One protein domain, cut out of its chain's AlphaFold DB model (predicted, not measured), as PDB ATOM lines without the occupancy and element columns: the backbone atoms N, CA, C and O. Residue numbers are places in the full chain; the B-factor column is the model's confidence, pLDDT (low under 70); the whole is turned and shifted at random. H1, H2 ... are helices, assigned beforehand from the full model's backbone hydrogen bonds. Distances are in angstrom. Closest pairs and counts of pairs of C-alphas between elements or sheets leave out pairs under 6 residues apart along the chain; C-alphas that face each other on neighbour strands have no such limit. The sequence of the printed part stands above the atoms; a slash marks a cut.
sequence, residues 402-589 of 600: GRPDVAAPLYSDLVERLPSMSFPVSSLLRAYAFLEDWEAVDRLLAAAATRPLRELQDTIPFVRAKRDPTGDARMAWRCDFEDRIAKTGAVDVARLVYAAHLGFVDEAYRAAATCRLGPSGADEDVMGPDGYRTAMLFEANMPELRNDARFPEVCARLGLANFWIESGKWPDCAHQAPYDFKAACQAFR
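AT A GLANCE: This is residues 402 to 589 of the 600 residues of the protein "Adenylate cyclase" of alpha proteobacterium U9-1i (UniProt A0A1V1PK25). Helices H1 to H7 fold back and forth in a curved array, in which H1, H3 and H4 each pack on H2, with H1 and H4 on opposite sides of it. H8 packs on H6, and beyond it a small head of crossed helices H9, H10 and H12, with H11 at a corner, ends the printed part. The 188 residues hold twelve named helices, H1 to H12 in order, and no named strand; the class is all helix, its packing part aligned, part crossed. The whole is compact, with a radius of gyration of the C-alphas of 17.1 A and spans of 50 by 37 by 34 A.

IN THESE COORDINATES: Find C-alpha 404 at (142.023, 203.251, 213.029); there H1 begins and runs 19.7 A to residue 417. Next come H2, residues 423 to 434, 17.5 A, and H3, residues 438 to 449, 16.1 A. H4 is residues 459 to 467, and H5, the longest, runs 24.0 A from residue 472 to C-alpha 488 at (153.504, 191.956, 184.581). Read on through H6, residues 493 to 501, H7, 505 to 514, H8, 534 to 538, H9, 551 to 558, H10, 560 to 567, and H11, 572 to 575. H12, residues 581 to 587, ends at (170.417, 214.207, 196.419).

HOW THE PARTS SIT: Start with the hairpin of H1 and H2: they touch at C-alphas 404 and 431, 5.0 A, at a steep tilt of 37 degrees, only just past shallow. H2 touches H3, a second hairpin, with residues 429 to 433 alone, closest at C-alphas 429 and 441, 5.8 A. H2 touches H4 at C-alphas 433 and 463, 6.1 A, running the same way at 8 degrees. H4 and H5 form a hairpin, with C-alphas 465 and 474 at 4.1 A. H5 and H6, also a hairpin, only just touch, with 3 pairs of C-alphas within 8 A, the closest 478 and 499, 7.5 A. H6 touches H7, another hairpin, at C-alphas 496 and 508, 5.0 A, and H8 at 494 and 536, 5.7 A. H7 and H9 are close but not clearly touching, at 6.9 A between C-alphas 512 and 554. H12 touches H9 at C-alphas 585 and 552, 5.2 A, and H10 at 585 and 561, 5.5 A, about perpendicular at 85 degrees. H9 and H10, and H11 and H12, touch only at the corner, and only just, with 3 pairs each. Every O i to N i+4 pair is within hydrogen-bond range in H3 to H7, H9, H10 and H12; H1 has 8 of 10, H2 7 of 8, H8 0 of 1 but 2 of 2 O i to N i+3, and H11 is too short for such a pair.

THE WHOLE: The C-alphas of Thr 450 and Ala 587 are the farthest apart, 50.7 A. The printed part has no cut. The long links are H7 to H8 and H8 to H9; residues 516 to 517 of the first pair, parallel, with residues 490 to 491. Mean pLDDT of the printed part is 90.1; residues 524 and 526 to 531 are under 70.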
ATOM      1  N   GLY A 402     146.813 207.514 211.225       91.00
ATOM      2  CA  GLY A 402     147.097 206.428 212.160       91.00
ATOM      3  C   GLY A 402     146.085 206.303 213.295       91.00
ATOM      4  O   GLY A 402     146.434 205.906 214.401       91.00
ATOM      5  N   ARG A 403     144.825 206.657 213.028       91.62
ATOM      6  CA  ARG A 403     143.708 206.585 213.980       91.62
ATOM      7  C   ARG A 403     142.639 205.581 213.533       91.62
ATOM      8  O   ARG A 403     141.505 205.979 213.247       91.62
ATOM      9  N   PRO A 404     142.982 204.281 213.423       92.62
ATOM     10  CA  PRO A 404     142.023 203.251 213.029       92.62
ATOM     11  C   PRO A 404     140.924 203.068 214.085       92.62
ATOM     12  O   PRO A 404     139.802 202.726 213.731       92.62
ATOM     13  N   ASP A 405     141.221 203.386 215.347       88.94
ATOM     14  CA  ASP A 405     140.290 203.411 216.479       88.94
ATOM     15  C   ASP A 405     139.125 204.385 216.254       88.94
ATOM     16  O   ASP A 405     137.981 204.082 216.581       88.94
ATOM     17  N   VAL A 406     139.404 205.536 215.635       90.06
ATOM     18  CA  VAL A 406     138.386 206.542 215.291       90.06
ATOM     19  C   VAL A 406     137.728 206.230 213.947       90.06
ATOM     20  O   VAL A 406     136.539 206.482 213.762       90.06
ATOM     21  N   ALA A 407     138.486 205.687 212.993       91.44
ATOM     22  CA  ALA A 407     137.981 205.409 211.654       91.44
ATOM     23  C   ALA A 407     137.021 204.208 211.604       91.44
ATOM     24  O   ALA A 407     136.022 204.268 210.886       91.44
ATOM     25  N   ALA A 408     137.294 203.130 212.350       93.31
ATOM     26  CA  ALA A 408     136.507 201.897 212.286       93.31
ATOM     27  C   ALA A 408     135.019 202.103 212.642       93.31
ATOM     28  O   ALA A 408     134.181 201.669 211.851       93.31
ATOM     29  N   PRO A 409     134.641 202.823 213.722       91.31
ATOM     30  CA  PRO A 409     133.232 203.094 214.018       91.31
ATOM     31  C   PRO A 409     132.517 203.891 212.919       91.31
ATOM     32  O   PRO A 409     131.375 203.585 212.588       91.31
ATOM     33  N   LEU A 410     133.194 204.878 212.316       89.06
ATOM     34  CA  LEU A 410     132.632 205.682 211.221       89.06
ATOM     35  C   LEU A 410     132.360 204.825 209.982       89.06
ATOM     36  O   LEU A 410     131.304 204.931 209.363       89.06
ATOM     37  N   TYR A 411     133.306 203.960 209.622       93.06
ATOM     38  CA  TYR A 411     133.111 203.028 208.522       93.06
ATOM     39  C   TYR A 411     132.048 201.973 208.829       93.06
ATOM     40  O   TYR A 411     131.284 201.625 207.934       93.06
ATOM     41  N   SER A 412     131.985 201.469 210.063       92.12
ATOM     42  CA  SER A 412     130.987 200.478 210.469       92.12
ATOM     43  C   SER A 412     129.567 201.031 210.328       92.12
ATOM     44  O   SER A 412     128.743 200.380 209.690       92.12
ATOM     45  N   ASP A 413     129.306 202.248 210.827       89.88
ATOM     46  CA  ASP A 413     128.011 202.934 210.655       89.88
ATOM     47  C   ASP A 413     127.646 203.084 209.171       89.88
ATOM     48  O   ASP A 413     126.519 202.802 208.764       89.88
ATOM     49  N   LEU A 414     128.616 203.468 208.333       90.00
ATOM     50  CA  LEU A 414     128.398 203.600 206.893       90.00
ATOM     51  C   LEU A 414     128.054 202.278 206.213       90.00
ATOM     52  O   LEU A 414     127.121 202.239 205.416       90.00
ATOM     53  N   VAL A 415     128.808 201.215 206.496       89.81
ATOM     54  CA  VAL A 415     128.589 199.896 205.888       89.81
ATOM     55  C   VAL A 415     127.238 199.321 206.316       89.81
ATOM     56  O   VAL A 415     126.550 198.723 205.490       89.81
ATOM     57  N   GLU A 416     126.831 199.540 207.568       88.56
ATOM     58  CA  GLU A 416     125.535 199.100 208.087       88.56
ATOM     59  C   GLU A 416     124.368 199.877 207.462       88.56
ATOM     60  O   GLU A 416     123.401 199.281 206.987       88.56
ATOM     61  N   ARG A 417     124.464 201.210 207.403       85.94
ATOM     62  CA  ARG A 417     123.394 202.063 206.865       85.94
ATOM     63  C   ARG A 417     123.289 202.018 205.345       85.94
ATOM     64  O   ARG A 417     122.206 202.238 204.806       85.94
ATOM     65  N   LEU A 418     124.409 201.815 204.650       85.00
ATOM     66  CA  LEU A 418     124.519 201.924 203.194       85.00
ATOM     67  C   LEU A 418     125.336 200.765 202.607       85.00
ATOM     68  O   LEU A 418     126.401 200.983 202.023       85.00
ATOM     69  N   PRO A 419     124.811 199.527 202.656       81.25
ATOM     70  CA  PRO A 419     125.517 198.346 202.158       81.25
ATOM     71  C   PRO A 419     125.786 198.379 200.642       81.25
ATOM     72  O   PRO A 419     126.575 197.586 200.128       81.25
ATOM     73  N   SER A 420     125.146 199.275 199.882       78.88
ATOM     74  CA  SER A 420     125.440 199.498 198.460       78.88
ATOM     75  C   SER A 420     126.753 200.254 198.221       78.88
ATOM     76  O   SER A 420     127.346 200.100 197.154       78.88
ATOM     77  N   MET A 421     127.246 201.026 199.197       82.38
ATOM     78  CA  MET A 421     128.501 201.772 199.092       82.38
ATOM     79  C   MET A 421     129.691 200.845 199.387       82.38
ATOM     80  O   MET A 421     130.001 200.567 200.541       82.38
ATOM     81  N   SER A 422     130.378 200.361 198.346       78.75
ATOM     82  CA  SER A 422     131.414 199.320 198.486       78.75
ATOM     83  C   SER A 422     132.763 199.809 199.034       78.75
ATOM     84  O   SER A 422     133.439 199.059 199.739       78.75
ATOM     85  N   PHE A 423     133.179 201.053 198.755       80.25
ATOM     86  CA  PHE A 423     134.524 201.557 199.114       80.25
ATOM     87  C   PHE A 423     134.853 201.521 200.621       80.25
ATOM     88  O   PHE A 423     135.975 201.132 200.964       80.25
ATOM     89  N   PRO A 424     133.921 201.876 201.532       89.56
ATOM     90  CA  PRO A 424     134.140 201.780 202.974       89.56
ATOM     91  C   PRO A 424     134.493 200.372 203.459       89.56
ATOM     92  O   PRO A 424     135.271 200.246 204.397       89.56
ATOM     93  N   VAL A 425     133.982 199.312 202.815       89.44
ATOM     94  CA  VAL A 425     134.144 197.918 203.277       89.44
ATOM     95  C   VAL A 425     135.616 197.510 203.326       89.44
ATOM     96  O   VAL A 425     136.080 196.950 204.318       89.44
ATOM     97  N   SER A 426     136.380 197.841 202.282       88.38
ATOM     98  CA  SER A 426     137.817 197.545 202.225       88.38
ATOM     99  C   SER A 426     138.607 198.329 203.278       88.38
ATOM    100  O   SER A 426     139.488 197.786 203.948       88.38
ATOM    101  N   SER A 427     138.241 199.594 203.496       91.31
ATOM    102  CA  SER A 427     138.880 200.431 204.516       91.31
ATOM    103  C   SER A 427     138.543 199.976 205.937       91.31
ATOM    104  O   SER A 427     139.430 199.979 206.788       91.31
ATOM    105  N   LEU A 428     137.310 199.519 206.179       94.75
ATOM    106  CA  LEU A 428     136.865 198.945 207.449       94.75
ATOM    107  C   LEU A 428     137.607 197.651 207.774       94.75
ATOM    108  O   LEU A 428     138.120 197.504 208.880       94.75
ATOM    109  N   LEU A 429     137.720 196.743 206.798       94.44
ATOM    110  CA  LEU A 429     138.454 195.486 206.957       94.44
ATOM    111  C   LEU A 429     139.898 195.750 207.394       94.44
ATOM    112  O   LEU A 429     140.413 195.122 208.318       94.44
ATOM    113  N   ARG A 430     140.536 196.731 206.754       93.50
ATOM    114  CA  ARG A 430     141.887 197.163 207.094       93.50
ATOM    115  C   ARG A 430     141.957 197.846 208.463       93.50
ATOM    116  O   ARG A 430     142.907 197.598 209.197       93.50
ATOM    117  N   ALA A 431     140.976 198.673 208.820       96.06
ATOM    118  CA  ALA A 431     140.905 199.309 210.135       96.06
ATOM    119  C   ALA A 431     140.822 198.263 211.259       96.06
ATOM    120  O   ALA A 431     141.624 198.322 212.186       96.06
ATOM    121  N   TYR A 432     139.947 197.256 211.132       97.56
ATOM    122  CA  TYR A 432     139.874 196.147 212.090       97.56
ATOM    123  C   TYR A 432     141.171 195.342 212.156       97.56
ATOM    124  O   TYR A 432     141.628 195.022 213.248       97.56
ATOM    125  N   ALA A 433     141.824 195.087 211.019       96.75
ATOM    126  CA  ALA A 433     143.115 194.404 211.007       96.75
ATOM    127  C   ALA A 433     144.234 195.204 211.702       96.75
ATOM    128  O   ALA A 433     145.128 194.609 212.297       96.75
ATOM    129  N   PHE A 434     144.214 196.542 211.647       95.88
ATOM    130  CA  PHE A 434     145.144 197.383 212.416       95.88
ATOM    131  C   PHE A 434     144.823 197.436 213.909       95.88
ATOM    132  O   PHE A 434     145.735 197.636 214.703       95.88
ATOM    133  N   LEU A 435     143.554 197.266 214.275       96.31
ATOM    134  CA  LEU A 435     143.112 197.136 215.664       96.31
ATOM    135  C   LEU A 435     143.264 195.709 216.209       96.31
ATOM    136  O   LEU A 435     142.970 195.484 217.377       96.31
ATOM    137  N   GLU A 436     143.685 194.761 215.368       96.69
ATOM    138  CA  GLU A 436     143.750 193.326 215.675       96.69
ATOM    139  C   GLU A 436     142.400 192.731 216.128       96.69
ATOM    140  O   GLU A 436     142.344 191.693 216.788       96.69
ATOM    141  N   ASP A 437     141.286 193.347 215.716       97.44
ATOM    142  CA  ASP A 437     139.934 192.822 215.928       97.44
ATOM    143  C   ASP A 437     139.624 191.752 214.870       97.44
ATOM    144  O   ASP A 437     138.903 191.961 213.888       97.44
ATOM    145  N   TRP A 438     140.241 190.583 215.047       97.00
ATOM    146  CA  TRP A 438     140.120 189.465 214.112       97.00
ATOM    147  C   TRP A 438     138.703 188.892 214.048       97.00
ATOM    148  O   TRP A 438     138.308 188.364 213.011       97.00
ATOM    149  N   GLU A 439     137.918 189.033 215.118       96.94
ATOM    150  CA  GLU A 439     136.518 188.614 215.126       96.94
ATOM    151  C   GLU A 439     135.676 189.513 214.207       96.94
ATOM    152  O   GLU A 439     134.884 189.018 213.402       96.94
ATOM    153  N   ALA A 440     135.879 190.835 214.258       95.56
ATOM    154  CA  ALA A 440     135.237 191.762 213.333       95.56
ATOM    155  C   ALA A 440     135.694 191.559 211.882       95.56
ATOM    156  O   ALA A 440     134.864 191.629 210.970       95.56
ATOM    157  N   VAL A 441     136.980 191.250 211.663       96.44
ATOM    158  CA  VAL A 441     137.497 190.829 210.349       96.44
ATOM    159  C   VAL A 441     136.731 189.607 209.840       96.44
ATOM    160  O   VAL A 441     136.209 189.644 208.728       96.44
ATOM    161  N   ASP A 442     136.606 188.553 210.649       95.44
ATOM    162  CA  ASP A 442     135.939 187.309 210.253       95.44
ATOM    163  C   ASP A 442     134.445 187.537 209.948       95.44
ATOM    164  O   ASP A 442     133.944 187.057 208.925       95.44
ATOM    165  N   ARG A 443     133.743 188.356 210.751       92.69
ATOM    166  CA  ARG A 443     132.348 188.762 210.471       92.69
ATOM    167  C   ARG A 443     132.217 189.501 209.139       92.69
ATOM    168  O   ARG A 443     131.310 189.207 208.358       92.69
ATOM    169  N   LEU A 444     133.114 190.448 208.863       90.81
ATOM    170  CA  LEU A 444     133.067 191.239 207.636       90.81
ATOM    171  C   LEU A 444     133.408 190.398 206.398       90.81
ATOM    172  O   LEU A 444     132.765 190.551 205.361       90.81
ATOM    173  N   LEU A 445     134.372 189.477 206.506       90.31
ATOM    174  CA  LEU A 445     134.702 188.529 205.439       90.31
ATOM    175  C   LEU A 445     133.542 187.572 205.148       90.31
ATOM    176  O   LEU A 445     133.253 187.315 203.980       90.31
ATOM    177  N   ALA A 446     132.852 187.084 206.183       89.19
ATOM    178  CA  ALA A 446     131.666 186.248 206.015       89.19
ATOM    179  C   ALA A 446     130.539 187.001 205.289       89.19
ATOM    180  O   ALA A 446     129.934 186.458 204.365       89.19
ATOM    181  N   ALA A 447     130.304 188.271 205.640       83.25
ATOM    182  CA  ALA A 447     129.344 189.115 204.932       83.25
ATOM    183  C   ALA A 447     129.757 189.343 203.464       83.25
ATOM    184  O   ALA A 447     128.945 189.169 202.551       83.25
ATOM    185  N   ALA A 448     131.033 189.658 203.217       80.62
ATOM    186  CA  ALA A 448     131.563 189.913 201.878       80.62
ATOM    187  C   ALA A 448     131.618 188.663 200.980       80.62
ATOM    188  O   ALA A 448     131.551 188.790 199.760       80.62
ATOM    189  N   ALA A 449     131.681 187.450 201.539       81.56
ATOM    190  CA  ALA A 449     131.665 186.211 200.757       81.56
ATOM    191  C   ALA A 449     130.380 186.048 199.922       81.56
ATOM    192  O   ALA A 449     130.400 185.424 198.865       81.56
ATOM    193  N   THR A 450     129.271 186.646 200.370       78.62
ATOM    194  CA  THR A 450     127.992 186.635 199.639       78.62
ATOM    195  C   THR A 450     127.934 187.656 198.498       78.62
ATOM    196  O   THR A 450     127.074 187.558 197.624       78.62
ATOM    197  N   ARG A 451     128.860 188.624 198.476       74.00
ATOM    198  CA  ARG A 451     128.945 189.693 197.477       74.00
ATOM    199  C   ARG A 451     130.418 190.016 197.200       74.00
ATOM    200  O   ARG A 451     130.965 190.899 197.860       74.00
ATOM    201  N   PRO A 452     131.072 189.340 196.239       72.00
ATOM    202  CA  PRO A 452     132.477 189.594 195.944       72.00
ATOM    203  C   PRO A 452     132.672 191.055 195.523       72.00
ATOM    204  O   PRO A 452     132.124 191.512 194.521       72.00
ATOM    205  N   LEU A 453     133.442 191.796 196.322       76.88
ATOM    206  CA  LEU A 453     133.794 193.189 196.063       76.88
ATOM    207  C   LEU A 453     135.217 193.251 195.520       76.88
ATOM    208  O   LEU A 453     136.152 192.770 196.163       76.88
ATOM    209  N   ARG A 454     135.400 193.899 194.369       75.94
ATOM    210  CA  ARG A 454     136.730 194.120 193.779       75.94
ATOM    211  C   ARG A 454     137.668 194.870 194.729       75.94
ATOM    212  O   ARG A 454     138.859 194.599 194.761       75.94
ATOM    213  N   GLU A 455     137.127 195.772 195.556       77.38
ATOM    214  CA  GLU A 455     137.896 196.576 196.510       77.38
ATOM    215  C   GLU A 455     138.604 195.715 197.573       77.38
ATOM    216  O   GLU A 455     139.482 196.208 198.279       77.38
ATOM    217  N   LEU A 456     138.228 194.439 197.697       82.44
ATOM    218  CA  LEU A 456     138.804 193.481 198.635       82.44
ATOM    219  C   LEU A 456     139.929 192.621 198.040       82.44
ATOM    220  O   LEU A 456     140.593 191.923 198.807       82.44
ATOM    221  N   GLN A 457     140.168 192.680 196.723       80.69
ATOM    222  CA  GLN A 457     141.122 191.807 196.029       80.69
ATOM    223  C   GLN A 457     142.534 191.882 196.624       80.69
ATOM    224  O   GLN A 457     143.141 190.846 196.871       80.69
ATOM    225  N   ASP A 458     143.022 193.088 196.923       80.94
ATOM    226  CA  ASP A 458     144.333 193.290 197.560       80.94
ATOM    227  C   ASP A 458     144.271 193.298 199.088       80.94
ATOM    228  O   ASP A 458     145.228 192.915 199.765       80.94
ATOM    229  N   THR A 459     143.142 193.728 199.647       88.12
ATOM    230  CA  THR A 459     143.001 193.896 201.094       88.12
ATOM    231  C   THR A 459     142.892 192.554 201.810       88.12
ATOM    232  O   THR A 459     143.484 192.398 202.872       88.12
ATOM    233  N   ILE A 460     142.195 191.558 201.245       90.94
ATOM    234  CA  ILE A 460     142.041 190.242 201.889       90.94
ATOM    235  C   ILE A 460     143.388 189.520 202.042       90.94
ATOM    236  O   ILE A 460     143.694 189.115 203.169       90.94
ATOM    237  N   PRO A 461     144.214 189.351 200.986       91.69
ATOM    238  CA  PRO A 461     145.526 188.726 201.130       91.69
ATOM    239  C   PRO A 461     146.411 189.463 202.138       91.69
ATOM    240  O   PRO A 461     147.040 188.820 202.976       91.69
ATOM    241  N   PHE A 462     146.415 190.801 202.106       93.06
ATOM    242  CA  PHE A 462     147.168 191.613 203.063       93.06
ATOM    243  C   PHE A 462     146.714 191.374 204.511       93.06
ATOM    244  O   PHE A 462     147.541 191.116 205.382       93.06
ATOM    245  N   VAL A 463     145.405 191.406 204.777       94.94
ATOM    246  CA  VAL A 463     144.845 191.204 206.124       94.94
ATOM    247  C   VAL A 463     145.137 189.798 206.647       94.94
ATOM    248  O   VAL A 463     145.476 189.645 207.819       94.94
ATOM    249  N   ARG A 464     145.084 188.775 205.784       94.25
ATOM    250  CA  ARG A 464     145.475 187.401 206.145       94.25
ATOM    251  C   ARG A 464     146.956 187.305 206.510       94.25
ATOM    252  O   ARG A 464     147.278 186.738 207.547       94.25
ATOM    253  N   ALA A 465     147.838 187.896 205.705       95.31
ATOM    254  CA  ALA A 465     149.273 187.935 205.986       95.31
ATOM    255  C   ALA A 465     149.604 188.731 207.260       95.31
ATOM    256  O   ALA A 465     150.516 188.365 207.994       95.31
ATOM    257  N   LYS A 466     148.849 189.798 207.551       94.88
ATOM    258  CA  LYS A 466     148.999 190.581 208.784       94.88
ATOM    259  C   LYS A 466     148.558 189.802 210.028       94.88
ATOM    260  O   LYS A 466     149.202 189.932 211.063       94.88
ATOM    261  N   ARG A 467     147.482 189.009 209.934       95.19
ATOM    262  CA  ARG A 467     146.994 188.141 211.025       95.19
ATOM    263  C   ARG A 467     148.003 187.061 211.403       95.19
ATOM    264  O   ARG A 467     148.080 186.685 212.567       95.19
ATOM    265  N   ASP A 468     148.752 186.568 210.422       91.19
ATOM    266  CA  ASP A 468     149.733 185.497 210.582       91.19
ATOM    267  C   ASP A 468     151.130 185.940 210.091       91.19
ATOM    268  O   ASP A 468     151.581 185.548 209.010       91.19
ATOM    269  N   PRO A 469     151.836 186.784 210.869       81.50
ATOM    270  CA  PRO A 469     153.087 187.423 210.447       81.50
ATOM    271  C   PRO A 469     154.291 186.466 210.364       81.50
ATOM    272  O   PRO A 469     155.376 186.864 209.928       81.50
ATOM    273  N   THR A 470     154.140 185.208 210.782       84.50
ATOM    274  CA  THR A 470     155.207 184.193 210.743       84.50
ATOM    275  C   THR A 470     154.820 182.913 210.012       84.50
ATOM    276  O   THR A 470     155.684 182.056 209.849       84.50
ATOM    277  N   GLY A 471     153.568 182.760 209.587       87.94
ATOM    278  CA  GLY A 471     153.084 181.533 208.966       87.94
ATOM    279  C   GLY A 471     152.834 181.637 207.464       87.94
ATOM    280  O   GLY A 471     153.297 182.548 206.763       87.94
ATOM    281  N   ASP A 472     152.112 180.639 206.963       91.25
ATOM    282  CA  ASP A 472     151.969 180.357 205.536       91.25
ATOM    283  C   ASP A 472     151.289 181.500 204.781       91.25
ATOM    284  O   ASP A 472     151.607 181.738 203.618       91.25
ATOM    285  N   ALA A 473     150.395 182.256 205.429       92.06
ATOM    286  CA  ALA A 473     149.688 183.357 204.779       92.06
ATOM    287  C   ALA A 473     150.634 184.493 204.363       92.06
ATOM    288  O   ALA A 473     150.480 185.062 203.278       92.06
ATOM    289  N   ARG A 474     151.637 184.808 205.192       94.56
ATOM    290  CA  ARG A 474     152.649 185.819 204.867       94.56
ATOM    291  C   ARG A 474     153.548 185.363 203.720       94.56
ATOM    292  O   ARG A 474     153.843 186.159 202.829       94.56
ATOM    293  N   MET A 475     153.955 184.095 203.718       94.56
ATOM    294  CA  MET A 475     154.759 183.535 202.628       94.56
ATOM    295  C   MET A 475     153.961 183.432 201.326       94.56
ATOM    296  O   MET A 475     154.475 183.804 200.276       94.56
ATOM    297  N   ALA A 476     152.691 183.030 201.389       94.19
ATOM    298  CA  ALA A 476     151.794 183.010 200.237       94.19
ATOM    299  C   ALA A 476     151.606 184.410 199.633       94.19
ATOM    300  O   ALA A 476     151.644 184.558 198.413       94.19
ATOM    301  N   TRP A 477     151.468 185.444 200.471       95.31
ATOM    302  CA  TRP A 477     151.404 186.830 200.001       95.31
ATOM    303  C   TRP A 477     152.688 187.252 199.282       95.31
ATOM    304  O   TRP A 477     152.628 187.878 198.225       95.31
ATOM    305  N   ARG A 478     153.858 186.892 199.828       95.44
ATOM    306  CA  ARG A 478     155.151 187.167 199.188       95.44
ATOM    307  C   ARG A 478     155.258 186.488 197.822       95.44
ATOM    308  O   ARG A 478     155.665 187.151 196.872       95.44
ATOM    309  N   CYS A 479     154.896 185.209 197.723       95.00
ATOM    310  CA  CYS A 479     154.919 184.487 196.452       95.00
ATOM    311  C   CYS A 479     153.997 185.155 195.422       95.00
ATOM    312  O   CYS A 479     154.453 185.438 194.322       95.00
ATOM    313  N   ASP A 480     152.758 185.519 195.790       93.69
ATOM    314  CA  ASP A 480     151.854 186.277 194.901       93.69
ATOM    315  C   ASP A 480     152.475 187.604 194.438       93.69
ATOM    316  O   ASP A 480     152.397 187.976 193.264       93.69
ATOM    317  N   PHE A 481     153.115 188.326 195.360       93.06
ATOM    318  CA  PHE A 481     153.775 189.587 195.054       93.06
ATOM    319  C   PHE A 481     154.899 189.416 194.020       93.06
ATOM    320  O   PHE A 481     154.940 190.176 193.047       93.06
ATOM    321  N   GLU A 482     155.770 188.422 194.202       94.31
ATOM    322  CA  GLU A 482     156.876 188.101 193.289       94.31
ATOM    323  C   GLU A 482     156.364 187.559 191.940       94.31
ATOM    324  O   GLU A 482     156.802 188.030 190.887       94.31
ATOM    325  N   ASP A 483     155.378 186.658 191.953       93.12
ATOM    326  CA  ASP A 483     154.769 186.066 190.756       93.12
ATOM    327  C   ASP A 483     154.086 187.123 189.887       93.12
ATOM    328  O   ASP A 483     154.256 187.146 188.662       93.12
ATOM    329  N   ARG A 484     153.339 188.052 190.500       88.81
ATOM    330  CA  ARG A 484     152.702 189.140 189.752       88.81
ATOM    331  C   ARG A 484     153.746 190.044 189.115       88.81
ATOM    332  O   ARG A 484     153.583 190.394 187.951       88.81
ATOM    333  N   ILE A 485     154.815 190.393 189.832       91.69
ATOM    334  CA  ILE A 485     155.919 191.187 189.275       91.69
ATOM    335  C   ILE A 485     156.562 190.469 188.087       91.69
ATOM    336  O   ILE A 485     156.785 191.096 187.051       91.69
ATOM    337  N   ALA A 486     156.834 189.170 188.211       92.19
ATOM    338  CA  ALA A 486     157.405 188.378 187.127       92.19
ATOM    339  C   ALA A 486     156.471 188.321 185.908       92.19
ATOM    340  O   ALA A 486     156.935 188.393 184.771       92.19
ATOM    341  N   LYS A 487     155.154 188.240 186.140       90.44
ATOM    342  CA  LYS A 487     154.134 188.195 185.087       90.44
ATOM    343  C   LYS A 487     153.941 189.538 184.379       90.44
ATOM    344  O   LYS A 487     153.736 189.552 183.170       90.44
ATOM    345  N   THR A 488     153.939 190.651 185.112       88.69
ATOM    346  CA  THR A 488     153.504 191.956 184.581       88.69
ATOM    347  C   THR A 488     154.639 192.942 184.334       88.69
ATOM    348  O   THR A 488     154.446 193.921 183.616       88.69
ATOM    349  N   GLY A 489     155.797 192.755 184.974       90.12
ATOM    350  CA  GLY A 489     156.868 193.754 185.013       90.12
ATOM    351  C   GLY A 489     156.488 195.055 185.741       90.12
ATOM    352  O   GLY A 489     157.242 196.032 185.693       90.12
ATOM    353  N   ALA A 490     155.334 195.092 186.415       88.75
ATOM    354  CA  ALA A 490     154.766 196.283 187.034       88.75
ATOM    355  C   ALA A 490     154.388 196.049 188.504       88.75
ATOM    356  O   ALA A 490     154.038 194.939 188.913       88.75
ATOM    357  N   VAL A 491     154.442 197.113 189.303       88.81
ATOM    358  CA  VAL A 491     154.080 197.079 190.721       88.81
ATOM    359  C   VAL A 491     153.382 198.366 191.148       88.81
ATOM    360  O   VAL A 491     153.861 199.477 190.912       88.81
ATOM    361  N   ASP A 492     152.250 198.211 191.831       86.44
ATOM    362  CA  ASP A 492     151.525 199.333 192.412       86.44
ATOM    363  C   ASP A 492     152.168 199.811 193.708       86.44
ATOM    364  O   ASP A 492     152.635 199.033 194.544       86.44
ATOM    365  N   VAL A 493     152.082 201.119 193.924       89.06
ATOM    366  CA  VAL A 493     152.622 201.792 195.106       89.06
ATOM    367  C   VAL A 493     152.035 201.230 196.408       89.06
ATOM    368  O   VAL A 493     152.771 201.026 197.369       89.06
ATOM    369  N   ALA A 494     150.737 200.914 196.440       88.88
ATOM    370  CA  ALA A 494     150.096 200.319 197.615       88.88
ATOM    371  C   ALA A 494     150.711 198.961 197.995       88.88
ATOM    372  O   ALA A 494     150.882 198.664 199.176       88.88
ATOM    373  N   ARG A 495     151.109 198.157 197.004       90.81
ATOM    374  CA  ARG A 495     151.694 196.835 197.242       90.81
ATOM    375  C   ARG A 495     153.142 196.914 197.710       90.81
ATOM    376  O   ARG A 495     153.551 196.068 198.494       90.81
ATOM    377  N   LEU A 496     153.882 197.957 197.324       94.00
ATOM    378  CA  LEU A 496     155.184 198.266 197.930       94.00
ATOM    379  C   LEU A 496     155.044 198.574 199.426       94.00
ATOM    380  O   LEU A 496     155.832 198.087 200.234       94.00
ATOM    381  N   VAL A 497     154.019 199.348 199.797       94.75
ATOM    382  CA  VAL A 497     153.724 199.674 201.202       94.75
ATOM    383  C   VAL A 497     153.327 198.416 201.975       94.75
ATOM    384  O   VAL A 497     153.864 198.176 203.053       94.75
ATOM    385  N   TYR A 498     152.456 197.572 201.413       94.31
ATOM    386  CA  TYR A 498     152.086 196.295 202.030       94.31
ATOM    387  C   TYR A 498     153.275 195.344 202.185       94.31
ATOM    388  O   TYR A 498     153.443 194.782 203.263       94.31
ATOM    389  N   ALA A 499     154.131 195.207 201.166       96.00
ATOM    390  CA  ALA A 499     155.342 194.391 201.254       96.00
ATOM    391  C   ALA A 499     156.241 194.863 202.404       96.00
ATOM    392  O   ALA A 499     156.626 194.062 203.254       96.00
ATOM    393  N   ALA A 500     156.516 196.169 202.476       97.12
ATOM    394  CA  ALA A 500     157.321 196.745 203.546       97.12
ATOM    395  C   ALA A 500     156.693 196.528 204.934       97.12
ATOM    396  O   ALA A 500     157.393 196.101 205.850       97.12
ATOM    397  N   HIS A 501     155.379 196.743 205.077       96.44
ATOM    398  CA  HIS A 501     154.666 196.533 206.342       96.44
ATOM    399  C   HIS A 501     154.657 195.064 206.788       96.44
ATOM    400  O   HIS A 501     154.722 194.766 207.977       96.44
ATOM    401  N   LEU A 502     154.638 194.125 205.840       96.38
ATOM    402  CA  LEU A 502     154.780 192.689 206.102       96.38
ATOM    403  C   LEU A 502     156.249 192.261 206.308       96.38
ATOM    404  O   LEU A 502     156.550 191.067 206.338       96.38
ATOM    405  N   GLY A 503     157.182 193.207 206.449       95.88
ATOM    406  CA  GLY A 503     158.594 192.950 206.736       95.88
ATOM    407  C   GLY A 503     159.446 192.575 205.520       95.88
ATOM    408  O   GLY A 503     160.545 192.061 205.698       95.88
ATOM    409  N   PHE A 504     158.960 192.814 204.301       97.00
ATOM    410  CA  PHE A 504     159.668 192.569 203.036       97.00
ATOM    411  C   PHE A 504     160.177 193.883 202.421       97.00
ATOM    412  O   PHE A 504     159.899 194.214 201.267       97.00
ATOM    413  N   VAL A 505     160.873 194.690 203.229       97.31
ATOM    414  CA  VAL A 505     161.332 196.036 202.839       97.31
ATOM    415  C   VAL A 505     162.314 195.971 201.665       97.31
ATOM    416  O   VAL A 505     162.194 196.744 200.715       97.31
ATOM    417  N   ASP A 506     163.253 195.024 201.678       97.44
ATOM    418  CA  ASP A 506     164.234 194.883 200.599       97.44
ATOM    419  C   ASP A 506     163.610 194.386 199.296       97.44
ATOM    420  O   ASP A 506     163.968 194.869 198.221       97.44
ATOM    421  N   GLU A 507     162.650 193.463 199.363       96.31
ATOM    422  CA  GLU A 507     161.840 193.054 198.216       96.31
ATOM    423  C   GLU A 507     161.062 194.239 197.638       96.31
ATOM    424  O   GLU A 507     161.057 194.421 196.420       96.31
ATOM    425  N   ALA A 508     160.454 195.068 198.493       96.81
ATOM    426  CA  ALA A 508     159.732 196.259 198.062       96.81
ATOM    427  C   ALA A 508     160.660 197.230 197.315       96.81
ATOM    428  O   ALA A 508     160.326 197.683 196.222       96.81
ATOM    429  N   TYR A 509     161.858 197.510 197.838       96.81
ATOM    430  CA  TYR A 509     162.817 198.384 197.154       96.81
ATOM    431  C   TYR A 509     163.392 197.776 195.880       96.81
ATOM    432  O   TYR A 509     163.578 198.496 194.897       96.81
ATOM    433  N   ARG A 510     163.626 196.461 195.856       95.38
ATOM    434  CA  ARG A 510     164.048 195.752 194.644       95.38
ATOM    435  C   ARG A 510     162.988 195.880 193.554       95.38
ATOM    436  O   ARG A 510     163.322 196.293 192.450       95.38
ATOM    437  N   ALA A 511     161.728 195.607 193.889       94.19
ATOM    438  CA  ALA A 511     160.595 195.769 192.986       94.19
ATOM    439  C   ALA A 511     160.449 197.221 192.524       94.19
ATOM    440  O   ALA A 511     160.309 197.482 191.333       94.19
ATOM    441  N   ALA A 512     160.545 198.184 193.446       92.44
ATOM    442  CA  ALA A 512     160.496 199.592 193.093       92.44
ATOM    443  C   ALA A 512     161.584 199.918 192.064       92.44
ATOM    444  O   ALA A 512     161.266 200.507 191.034       92.44
ATOM    445  N   ALA A 513     162.837 199.502 192.295       90.06
ATOM    446  CA  ALA A 513     163.992 199.723 191.423       90.06
ATOM    447  C   ALA A 513     163.828 199.128 190.015       90.06
ATOM    448  O   ALA A 513     164.111 199.813 189.031       90.06
ATOM    449  N   THR A 514     163.356 197.884 189.907       88.69
ATOM    450  CA  THR A 514     163.369 197.134 188.642       88.69
ATOM    451  C   THR A 514     162.071 197.233 187.845       88.69
ATOM    452  O   THR A 514     162.117 197.184 186.618       88.69
ATOM    453  N   CYS A 515     160.924 197.414 188.498       89.19
ATOM    454  CA  CYS A 515     159.614 197.375 187.847       89.19
ATOM    455  C   CYS A 515     159.134 198.751 187.366       89.19
ATOM    456  O   CYS A 515     159.613 199.817 187.783       89.19
ATOM    457  N   ARG A 516     158.119 198.731 186.497       88.06
ATOM    458  CA  ARG A 516     157.286 199.905 186.215       88.06
ATOM    459  C   ARG A 516     156.376 200.184 187.417       88.06
ATOM    460  O   ARG A 516     155.706 199.280 187.902       88.06
ATOM    461  N   LEU A 517     156.348 201.428 187.895       86.38
ATOM    462  CA  LEU A 517     155.473 201.834 188.999       86.38
ATOM    463  C   LEU A 517     154.092 202.212 188.458       86.38
ATOM    464  O   LEU A 517     153.985 203.131 187.644       86.38
ATOM    465  N   GLY A 518     153.051 201.530 188.931       81.75
ATOM    466  CA  GLY A 518     151.673 201.688 188.463       81.75
ATOM    467  C   GLY A 518     151.085 200.384 187.908       81.75
ATOM    468  O   GLY A 518     151.686 199.324 188.098       81.75
ATOM    469  N   PRO A 519     149.936 200.456 187.214       80.69
ATOM    470  CA  PRO A 519     149.224 199.269 186.754       80.69
ATOM    471  C   PRO A 519     150.036 198.431 185.764       80.69
ATOM    472  O   PRO A 519     150.976 198.909 185.116       80.69
ATOM    473  N   SER A 520     149.628 197.173 185.592       79.38
ATOM    474  CA  SER A 520     150.160 196.281 184.555       79.38
ATOM    475  C   SER A 520     149.763 196.703 183.135       79.38
ATOM    476  O   SER A 520     150.468 196.392 182.178       79.38
ATOM    477  N   GLY A 521     148.714 197.514 183.000       76.81
ATOM    478  CA  GLY A 521     148.148 197.939 181.727       76.81
ATOM    479  C   GLY A 521     147.221 196.901 181.095       76.81
ATOM    480  O   GLY A 521     146.814 197.098 179.957       76.81
ATOM    481  N   ALA A 522     146.897 195.814 181.803       76.81
ATOM    482  CA  ALA A 522     145.970 194.797 181.320       76.81
ATOM    483  C   ALA A 522     144.528 195.331 181.263       76.81
ATOM    484  O   ALA A 522     144.146 196.206 182.043       76.81
ATOM    485  N   ASP A 523     143.698 194.756 180.392       71.19
ATOM    486  CA  ASP A 523     142.278 195.129 180.276       71.19
ATOM    487  C   ASP A 523     141.495 194.876 181.578       71.19
ATOM    488  O   ASP A 523     140.475 195.509 181.841       71.19
ATOM    489  N   GLU A 524     141.994 193.983 182.432       67.81
ATOM    490  CA  GLU A 524     141.427 193.677 183.747       67.81
ATOM    491  C   GLU A 524     141.919 194.605 184.874       67.81
ATOM    492  O   GLU A 524     141.422 194.506 185.999       67.81
ATOM    493  N   ASP A 525     142.841 195.542 184.600       76.06
ATOM    494  CA  ASP A 525     143.369 196.473 185.605       76.06
ATOM    495  C   ASP A 525     142.335 197.532 185.992       76.06
ATOM    496  O   ASP A 525     142.320 198.681 185.528       76.06
ATOM    497  N   VAL A 526     141.470 197.144 186.918       68.06
ATOM    498  CA  VAL A 526     140.434 197.989 187.492       68.06
ATOM    499  C   VAL A 526     140.761 198.224 188.962       68.06
ATOM    500  O   VAL A 526     140.286 197.512 189.842       68.06
ATOM    501  N   MET A 527     141.546 199.261 189.253       65.19
ATOM    502  CA  MET A 527     141.772 199.687 190.636       65.19
ATOM    503  C   MET A 527     140.895 200.876 191.013       65.19
ATOM    504  O   MET A 527     140.662 201.786 190.210       65.19
ATOM    505  N   GLY A 528     140.434 200.869 192.265       64.62
ATOM    506  CA  GLY A 528     139.630 201.940 192.849       64.62
ATOM    507  C   GLY A 528     140.368 203.287 192.958       64.62
ATOM    508  O   GLY A 528     141.529 203.407 192.563       64.62
ATOM    509  N   PRO A 529     139.714 204.313 193.536       60.00
ATOM    510  CA  PRO A 529     140.188 205.702 193.538       60.00
ATOM    511  C   PRO A 529     141.620 205.905 194.049       60.00
ATOM    512  O   PRO A 529     142.335 206.778 193.555       60.00
ATOM    513  N   ASP A 530     142.032 205.084 195.019       66.50
ATOM    514  CA  ASP A 530     143.337 205.159 195.679       66.50
ATOM    515  C   ASP A 530     144.388 204.202 195.079       66.50
ATOM    516  O   ASP A 530     145.576 204.370 195.345       66.50
ATOM    517  N   GLY A 531     144.001 203.234 194.238       61.59
ATOM    518  CA  GLY A 531     144.876 202.115 193.851       61.59
ATOM    519  C   GLY A 531     146.058 202.467 192.942       61.59
ATOM    520  O   GLY A 531     146.992 201.681 192.837       61.59
ATOM    521  N   TYR A 532     146.080 203.673 192.369       73.12
ATOM    522  CA  TYR A 532     147.220 204.194 191.598       73.12
ATOM    523  C   TYR A 532     147.803 205.477 192.177       73.12
ATOM    524  O   TYR A 532     148.644 206.115 191.550       73.12
ATOM    525  N   ARG A 533     147.339 205.899 193.354       81.31
ATOM    526  CA  ARG A 533     147.734 207.173 193.942       81.31
ATOM    527  C   ARG A 533     148.785 206.968 195.020       81.31
ATOM    528  O   ARG A 533     148.885 205.933 195.669       81.31
ATOM    529  N   THR A 534     149.557 208.012 195.253       91.38
ATOM    530  CA  THR A 534     150.672 208.040 196.206       91.38
ATOM    531  C   THR A 534     150.244 208.149 197.668       91.38
ATOM    532  O   THR A 534     151.097 208.062 198.544       91.38
ATOM    533  N   ALA A 535     148.948 208.314 197.967       91.62
ATOM    534  CA  ALA A 535     148.468 208.539 199.336       91.62
ATOM    535  C   ALA A 535     148.882 207.425 200.315       91.62
ATOM    536  O   ALA A 535     149.230 207.721 201.456       91.62
ATOM    537  N   MET A 536     148.907 206.168 199.855       89.94
ATOM    538  CA  MET A 536     149.307 205.011 200.666       89.94
ATOM    539  C   MET A 536     150.749 205.100 201.187       89.94
ATOM    540  O   MET A 536     151.032 204.570 202.256       89.94
ATOM    541  N   LEU A 537     151.651 205.805 200.488       94.19
ATOM    542  CA  LEU A 537     153.054 205.972 200.905       94.19
ATOM    543  C   LEU A 537     153.217 206.730 202.224       94.19
ATOM    544  O   LEU A 537     154.278 206.680 202.843       94.19
ATOM    545  N   PHE A 538     152.196 207.491 202.614       94.81
ATOM    546  CA  PHE A 538     152.266 208.429 203.729       94.81
ATOM    547  C   PHE A 538     151.302 208.069 204.857       94.81
ATOM    548  O   PHE A 538     151.115 208.874 205.767       94.81
ATOM    549  N   GLU A 539     150.672 206.895 204.811       91.25
ATOM    550  CA  GLU A 539     149.839 206.457 205.925       91.25
ATOM    551  C   GLU A 539     150.688 206.222 207.176       91.25
ATOM    552  O   GLU A 539     151.731 205.564 207.146       91.25
ATOM    553  N   ALA A 540     150.238 206.770 208.304       92.06
ATOM    554  CA  ALA A 540     151.016 206.742 209.533       92.06
ATOM    555  C   ALA A 540     151.224 205.319 210.082       92.06
ATOM    556  O   ALA A 540     152.282 205.055 210.646       92.06
ATOM    557  N   ASN A 541     150.263 204.413 209.857       91.06
ATOM    558  CA  ASN A 541     150.281 203.031 210.353       91.06
ATOM    559  C   ASN A 541     151.184 202.067 209.565       91.06
ATOM    560  O   ASN A 541     151.351 200.929 209.993       91.06
ATOM    561  N   MET A 542     151.738 202.487 208.424       94.50
ATOM    562  CA  MET A 542     152.659 201.672 207.614       94.50
ATOM    563  C   MET A 542     153.927 202.473 207.279       94.50
ATOM    564  O   MET A 542     154.151 202.849 206.122       94.50
ATOM    565  N   PRO A 543     154.735 202.848 208.289       95.88
ATOM    566  CA  PRO A 543     155.871 203.738 208.092       95.88
ATOM    567  C   PRO A 543     157.118 203.036 207.533       95.88
ATOM    568  O   PRO A 543     158.083 203.717 207.202       95.88
ATOM    569  N   GLU A 544     157.132 201.707 207.437       97.19
ATOM    570  CA  GLU A 544     158.332 200.897 207.191       97.19
ATOM    571  C   GLU A 544     159.034 201.288 205.891       97.19
ATOM    572  O   GLU A 544     160.247 201.485 205.881       97.19
ATOM    573  N   LEU A 545     158.267 201.487 204.811       96.00
ATOM    574  CA  LEU A 545     158.824 201.923 203.532       96.00
ATOM    575  C   LEU A 545     159.439 203.324 203.661       96.00
ATOM    576  O   LEU A 545     160.590 203.519 203.285       96.00
ATOM    577  N   ARG A 546     158.709 204.290 204.235       95.75
ATOM    578  CA  ARG A 546     159.142 205.699 204.334       95.75
ATOM    579  C   ARG A 546     160.214 205.972 205.391       95.75
ATOM    580  O   ARG A 546     160.789 207.055 205.394       95.75
ATOM    581  N   ASN A 547     160.463 205.024 206.290       96.12
ATOM    582  CA  ASN A 547     161.523 205.116 207.290       96.12
ATOM    583  C   ASN A 547     162.888 204.669 206.748       96.12
ATOM    584  O   ASN A 547     163.906 204.930 207.385       96.12
ATOM    585  N   ASP A 548     162.931 204.039 205.575       97.06
ATOM    586  CA  ASP A 548     164.170 203.646 204.908       97.06
ATOM    587  C   ASP A 548     164.737 204.797 204.054       97.06
ATOM    588  O   ASP A 548     164.007 205.484 203.336       97.06
ATOM    589  N   ALA A 549     166.058 204.995 204.091       95.50
ATOM    590  CA  ALA A 549     166.740 206.081 203.383       95.50
ATOM    591  C   ALA A 549     166.654 205.988 201.845       95.50
ATOM    592  O   ALA A 549     166.950 206.972 201.164       95.50
ATOM    593  N   ARG A 550     166.234 204.842 201.287       95.88
ATOM    594  CA  ARG A 550     165.951 204.653 199.851       95.88
ATOM    595  C   ARG A 550     164.610 205.260 199.421       95.88
ATOM    596  O   ARG A 550     164.381 205.469 198.230       95.88
ATOM    597  N   PHE A 551     163.716 205.586 200.354       97.12
ATOM    598  CA  PHE A 551     162.380 206.105 200.044       97.12
ATOM    599  C   PHE A 551     162.374 207.375 199.171       97.12
ATOM    600  O   PHE A 551     161.591 207.437 198.216       97.12
ATOM    601  N   PRO A 552     163.245 208.380 199.403       96.31
ATOM    602  CA  PRO A 552     163.281 209.590 198.587       96.31
ATOM    603  C   PRO A 552     163.608 209.327 197.113       96.31
ATOM    604  O   PRO A 552     163.143 210.080 196.260       96.31
ATOM    605  N   GLU A 553     164.343 208.256 196.794       94.38
ATOM    606  CA  GLU A 553     164.602 207.842 195.412       94.38
ATOM    607  C   GLU A 553     163.313 207.377 194.720       94.38
ATOM    608  O   GLU A 553     163.023 207.786 193.591       94.38
ATOM    609  N   VAL A 554     162.487 206.589 195.419       93.88
ATOM    610  CA  VAL A 554     161.158 206.178 194.934       93.88
ATOM    611  C   VAL A 554     160.283 207.412 194.709       93.88
ATOM    612  O   VAL A 554     159.692 207.565 193.641       93.88
ATOM    613  N   CYS A 555     160.253 208.348 195.664       95.00
ATOM    614  CA  CYS A 555     159.529 209.610 195.508       95.00
ATOM    615  C   CYS A 555     160.049 210.460 194.339       95.00
ATOM    616  O   CYS A 555     159.250 211.099 193.654       95.00
ATOM    617  N   ALA A 556     161.359 210.479 194.091       93.50
ATOM    618  CA  ALA A 556     161.945 211.205 192.970       93.50
ATOM    619  C   ALA A 556     161.499 210.618 191.626       93.50
ATOM    620  O   ALA A 556     161.070 211.369 190.752       93.50
ATOM    621  N   ARG A 557     161.480 209.287 191.495       90.94
ATOM    622  CA  ARG A 557     160.991 208.600 190.286       90.94
ATOM    623  C   ARG A 557     159.517 208.843 190.001       90.94
ATOM    624  O   ARG A 557     159.142 208.923 188.837       90.94
ATOM    625  N   LEU A 558     158.706 208.972 191.051       91.81
ATOM    626  CA  LEU A 558     157.294 209.341 190.938       91.81
ATOM    627  C   LEU A 558     157.108 210.830 190.588       91.81
ATOM    628  O   LEU A 558     156.037 211.213 190.136       91.81
ATOM    629  N   GLY A 559     158.124 211.678 190.790       93.19
ATOM    630  CA  GLY A 559     158.069 213.132 190.591       93.19
ATOM    631  C   GLY A 559     157.710 213.945 191.844       93.19
ATOM    632  O   GLY A 559     157.707 215.174 191.802       93.19
ATOM    633  N   LEU A 560     157.464 213.287 192.981       94.81
ATOM    634  CA  LEU A 560     157.128 213.938 194.252       94.81
ATOM    635  C   LEU A 560     158.292 214.754 194.823       94.81
ATOM    636  O   LEU A 560     158.077 215.864 195.300       94.81
ATOM    637  N   ALA A 561     159.521 214.228 194.758       95.69
ATOM    638  CA  ALA A 561     160.683 214.914 195.332       95.69
ATOM    639  C   ALA A 561     160.898 216.291 194.685       95.69
ATOM    640  O   ALA A 561     161.065 217.285 195.391       95.69
ATOM    641  N   ASN A 562     160.812 216.363 193.353       94.31
ATOM    642  CA  ASN A 562     160.942 217.624 192.621       94.31
ATOM    643  C   ASN A 562     159.794 218.576 192.950       94.31
ATOM    644  O   ASN A 562     160.050 219.739 193.254       94.31
ATOM    645  N   PHE A 563     158.557 218.070 193.001       95.69
ATOM    646  CA  PHE A 563     157.409 218.864 193.429       95.69
ATOM    647  C   PHE A 563     157.622 219.494 194.815       95.69
ATOM    648  O   PHE A 563     157.406 220.695 194.973       95.69
ATOM    649  N   TRP A 564     158.079 218.736 195.815       97.56
ATOM    650  CA  TRP A 564     158.309 219.271 197.163       97.56
ATOM    651  C   TRP A 564     159.449 220.289 197.216       97.56
ATOM    652  O   TRP A 564     159.330 221.300 197.908       97.56
ATOM    653  N   ILE A 565     160.535 220.044 196.478       96.50
ATOM    654  CA  ILE A 565     161.680 220.958 196.398       96.50
ATOM    655  C   ILE A 565     161.268 222.296 195.778       96.50
ATOM    656  O   ILE A 565     161.671 223.345 196.276       96.50
ATOM    657  N   GLU A 566     160.483 222.267 194.703       96.06
ATOM    658  CA  GLU A 566     160.103 223.462 193.943       96.06
ATOM    659  C   GLU A 566     158.966 224.244 194.604       96.06
ATOM    660  O   GLU A 566     159.014 225.469 194.660       96.06
ATOM    661  N   SER A 567     157.960 223.546 195.137       96.06
ATOM    662  CA  SER A 567     156.807 224.184 195.788       96.06
ATOM    663  C   SER A 567     157.063 224.575 197.245       96.06
ATOM    664  O   SER A 567     156.337 225.398 197.798       96.06
ATOM    665  N   GLY A 568     158.034 223.938 197.909       96.56
ATOM    666  CA  GLY A 568     158.224 224.027 199.358       96.56
ATOM    667  C   GLY A 568     157.131 223.334 200.188       96.56
ATOM    668  O   GLY A 568     157.198 223.367 201.418       96.56
ATOM    669  N   LYS A 569     156.141 222.686 199.556       96.12
ATOM    670  CA  LYS A 569     155.011 222.007 200.215       96.12
ATOM    671  C   LYS A 569     155.395 220.586 200.649       96.12
ATOM    672  O   LYS A 569     154.918 219.605 200.087       96.12
ATOM    673  N   TRP A 570     156.299 220.480 201.621       97.19
ATOM    674  CA  TRP A 570     156.831 219.202 202.117       97.19
ATOM    675  C   TRP A 570     155.757 218.299 202.759       97.19
ATOM    676  O   TRP A 570     154.827 218.816 203.379       97.19
ATOM    677  N   PRO A 571     155.896 216.961 202.661       96.81
ATOM    678  CA  PRO A 571     154.995 216.018 203.314       96.81
ATOM    679  C   PRO A 571     155.246 215.983 204.827       96.81
ATOM    680  O   PRO A 571     156.356 216.263 205.289       96.81
ATOM    681  N   ASP A 572     154.255 215.548 205.607       93.38
ATOM    682  CA  ASP A 572     154.367 215.486 207.075       93.38
ATOM    683  C   ASP A 572     155.518 214.580 207.540       93.38
ATOM    684  O   ASP A 572     156.162 214.842 208.563       93.38
ATOM    685  N   CYS A 573     155.817 213.532 206.764       91.00
ATOM    686  CA  CYS A 573     156.898 212.598 207.059       91.00
ATOM    687  C   CYS A 573     158.297 213.222 206.967       91.00
ATOM    688  O   CYS A 573     159.226 212.663 207.545       91.00
ATOM    689  N   ALA A 574     158.459 214.391 206.332       92.69
ATOM    690  CA  ALA A 574     159.757 215.055 206.200       92.69
ATOM    691  C   ALA A 574     160.394 215.421 207.553       92.69
ATOM    692  O   ALA A 574     161.604 215.610 207.627       92.69
ATOM    693  N   HIS A 575     159.585 215.519 208.612       88.31
ATOM    694  CA  HIS A 575     160.032 215.774 209.986       88.31
ATOM    695  C   HIS A 575     159.983 214.532 210.891       88.31
ATOM    696  O   HIS A 575     160.355 214.617 212.055       88.31
ATOM    697  N   GLN A 576     159.479 213.405 210.382       88.06
ATOM    698  CA  GLN A 576     159.260 212.171 211.146       88.06
ATOM    699  C   GLN A 576     160.217 211.048 210.740       88.06
ATOM    700  O   GLN A 576     160.390 210.099 211.500       88.06
ATOM    701  N   ALA A 577     160.788 211.121 209.535       91.31
ATOM    702  CA  ALA A 577     161.723 210.123 209.041       91.31
ATOM    703  C   ALA A 577     162.982 210.059 209.934       91.31
ATOM    704  O   ALA A 577     163.443 211.097 210.412       91.31
ATOM    705  N   PRO A 578     163.587 208.871 210.128       94.88
ATOM    706  CA  PRO A 578     164.779 208.694 210.965       94.88
ATOM    707  C   PRO A 578     166.084 209.170 210.290       94.88
ATOM    708  O   PRO A 578     167.177 208.863 210.758       94.88
ATOM    709  N   TYR A 579     165.981 209.901 209.181       96.56
ATOM    710  CA  TYR A 579     167.082 210.435 208.382       96.56
ATOM    711  C   TYR A 579     166.717 211.840 207.871       96.56
ATOM    712  O   TYR A 579     165.550 212.236 207.908       96.56
ATOM    713  N   ASP A 580     167.694 212.604 207.367       96.50
ATOM    714  CA  ASP A 580     167.420 213.918 206.764       96.50
ATOM    715  C   ASP A 580     166.694 213.756 205.420       96.50
ATOM    716  O   ASP A 580     167.295 213.617 204.350       96.50
ATOM    717  N   PHE A 581     165.365 213.759 205.497       97.12
ATOM    718  CA  PHE A 581     164.487 213.560 204.355       97.12
ATOM    719  C   PHE A 581     164.693 214.611 203.264       97.12
ATOM    720  O   PHE A 581     164.728 214.280 202.078       97.12
ATOM    721  N   LYS A 582     164.840 215.885 203.646       97.38
ATOM    722  CA  LYS A 582     164.942 216.986 202.682       97.38
ATOM    723  C   LYS A 582     166.280 216.940 201.954       97.38
ATOM    724  O   LYS A 582     166.297 217.100 200.733       97.38
ATOM    725  N   ALA A 583     167.375 216.677 202.669       96.94
ATOM    726  CA  ALA A 583     168.685 216.491 202.052       96.94
ATOM    727  C   ALA A 583     168.700 215.276 201.113       96.94
ATOM    728  O   ALA A 583     169.198 215.376 199.990       96.94
ATOM    729  N   ALA A 584     168.087 214.160 201.516       96.50
ATOM    730  CA  ALA A 584     167.977 212.979 200.666       96.50
ATOM    731  C   ALA A 584     167.155 213.256 199.391       96.50
ATOM    732  O   ALA A 584     167.596 212.919 198.295       96.50
ATOM    733  N   CYS A 585     166.016 213.955 199.483       96.75
ATOM    734  CA  CYS A 585     165.271 214.394 198.296       96.75
ATOM    735  C   CYS A 585     166.122 215.263 197.355       96.75
ATOM    736  O   CYS A 585     166.052 215.087 196.141       96.75
ATOM    737  N   GLN A 586     166.942 216.179 197.888       96.38
ATOM    738  CA  GLN A 586     167.848 217.000 197.073       96.38
ATOM    739  C   GLN A 586     168.906 216.151 196.356       96.38
ATOM    740  O   GLN A 586     169.192 216.400 195.184       96.38
ATOM    741  N   ALA A 587     169.448 215.125 197.020       95.94
ATOM    742  CA  ALA A 587     170.417 214.207 196.419       95.94
ATOM    743  C   ALA A 587     169.829 213.451 195.214       95.94
ATOM    744  O   ALA A 587     170.499 213.296 194.193       95.94
ATOM    745  N   PHE A 588     168.552 213.063 195.290       93.19
ATOM    746  CA  PHE A 588     167.838 212.364 194.216       93.19
ATOM    747  C   PHE A 588     167.089 213.289 193.244       93.19
ATOM    748  O   PHE A 588     166.367 212.813 192.372       93.19
ATOM    749  N   ARG A 589     167.269 214.616 193.318       89.44
ATOM    750  CA  ARG A 589     166.557 215.584 192.457       89.44
ATOM    751  C   ARG A 589     166.752 215.328 190.955       89.44
ATOM    752  O   ARG A 589     165.886 215.634 190.139       89.44
TER     753      ARG A 589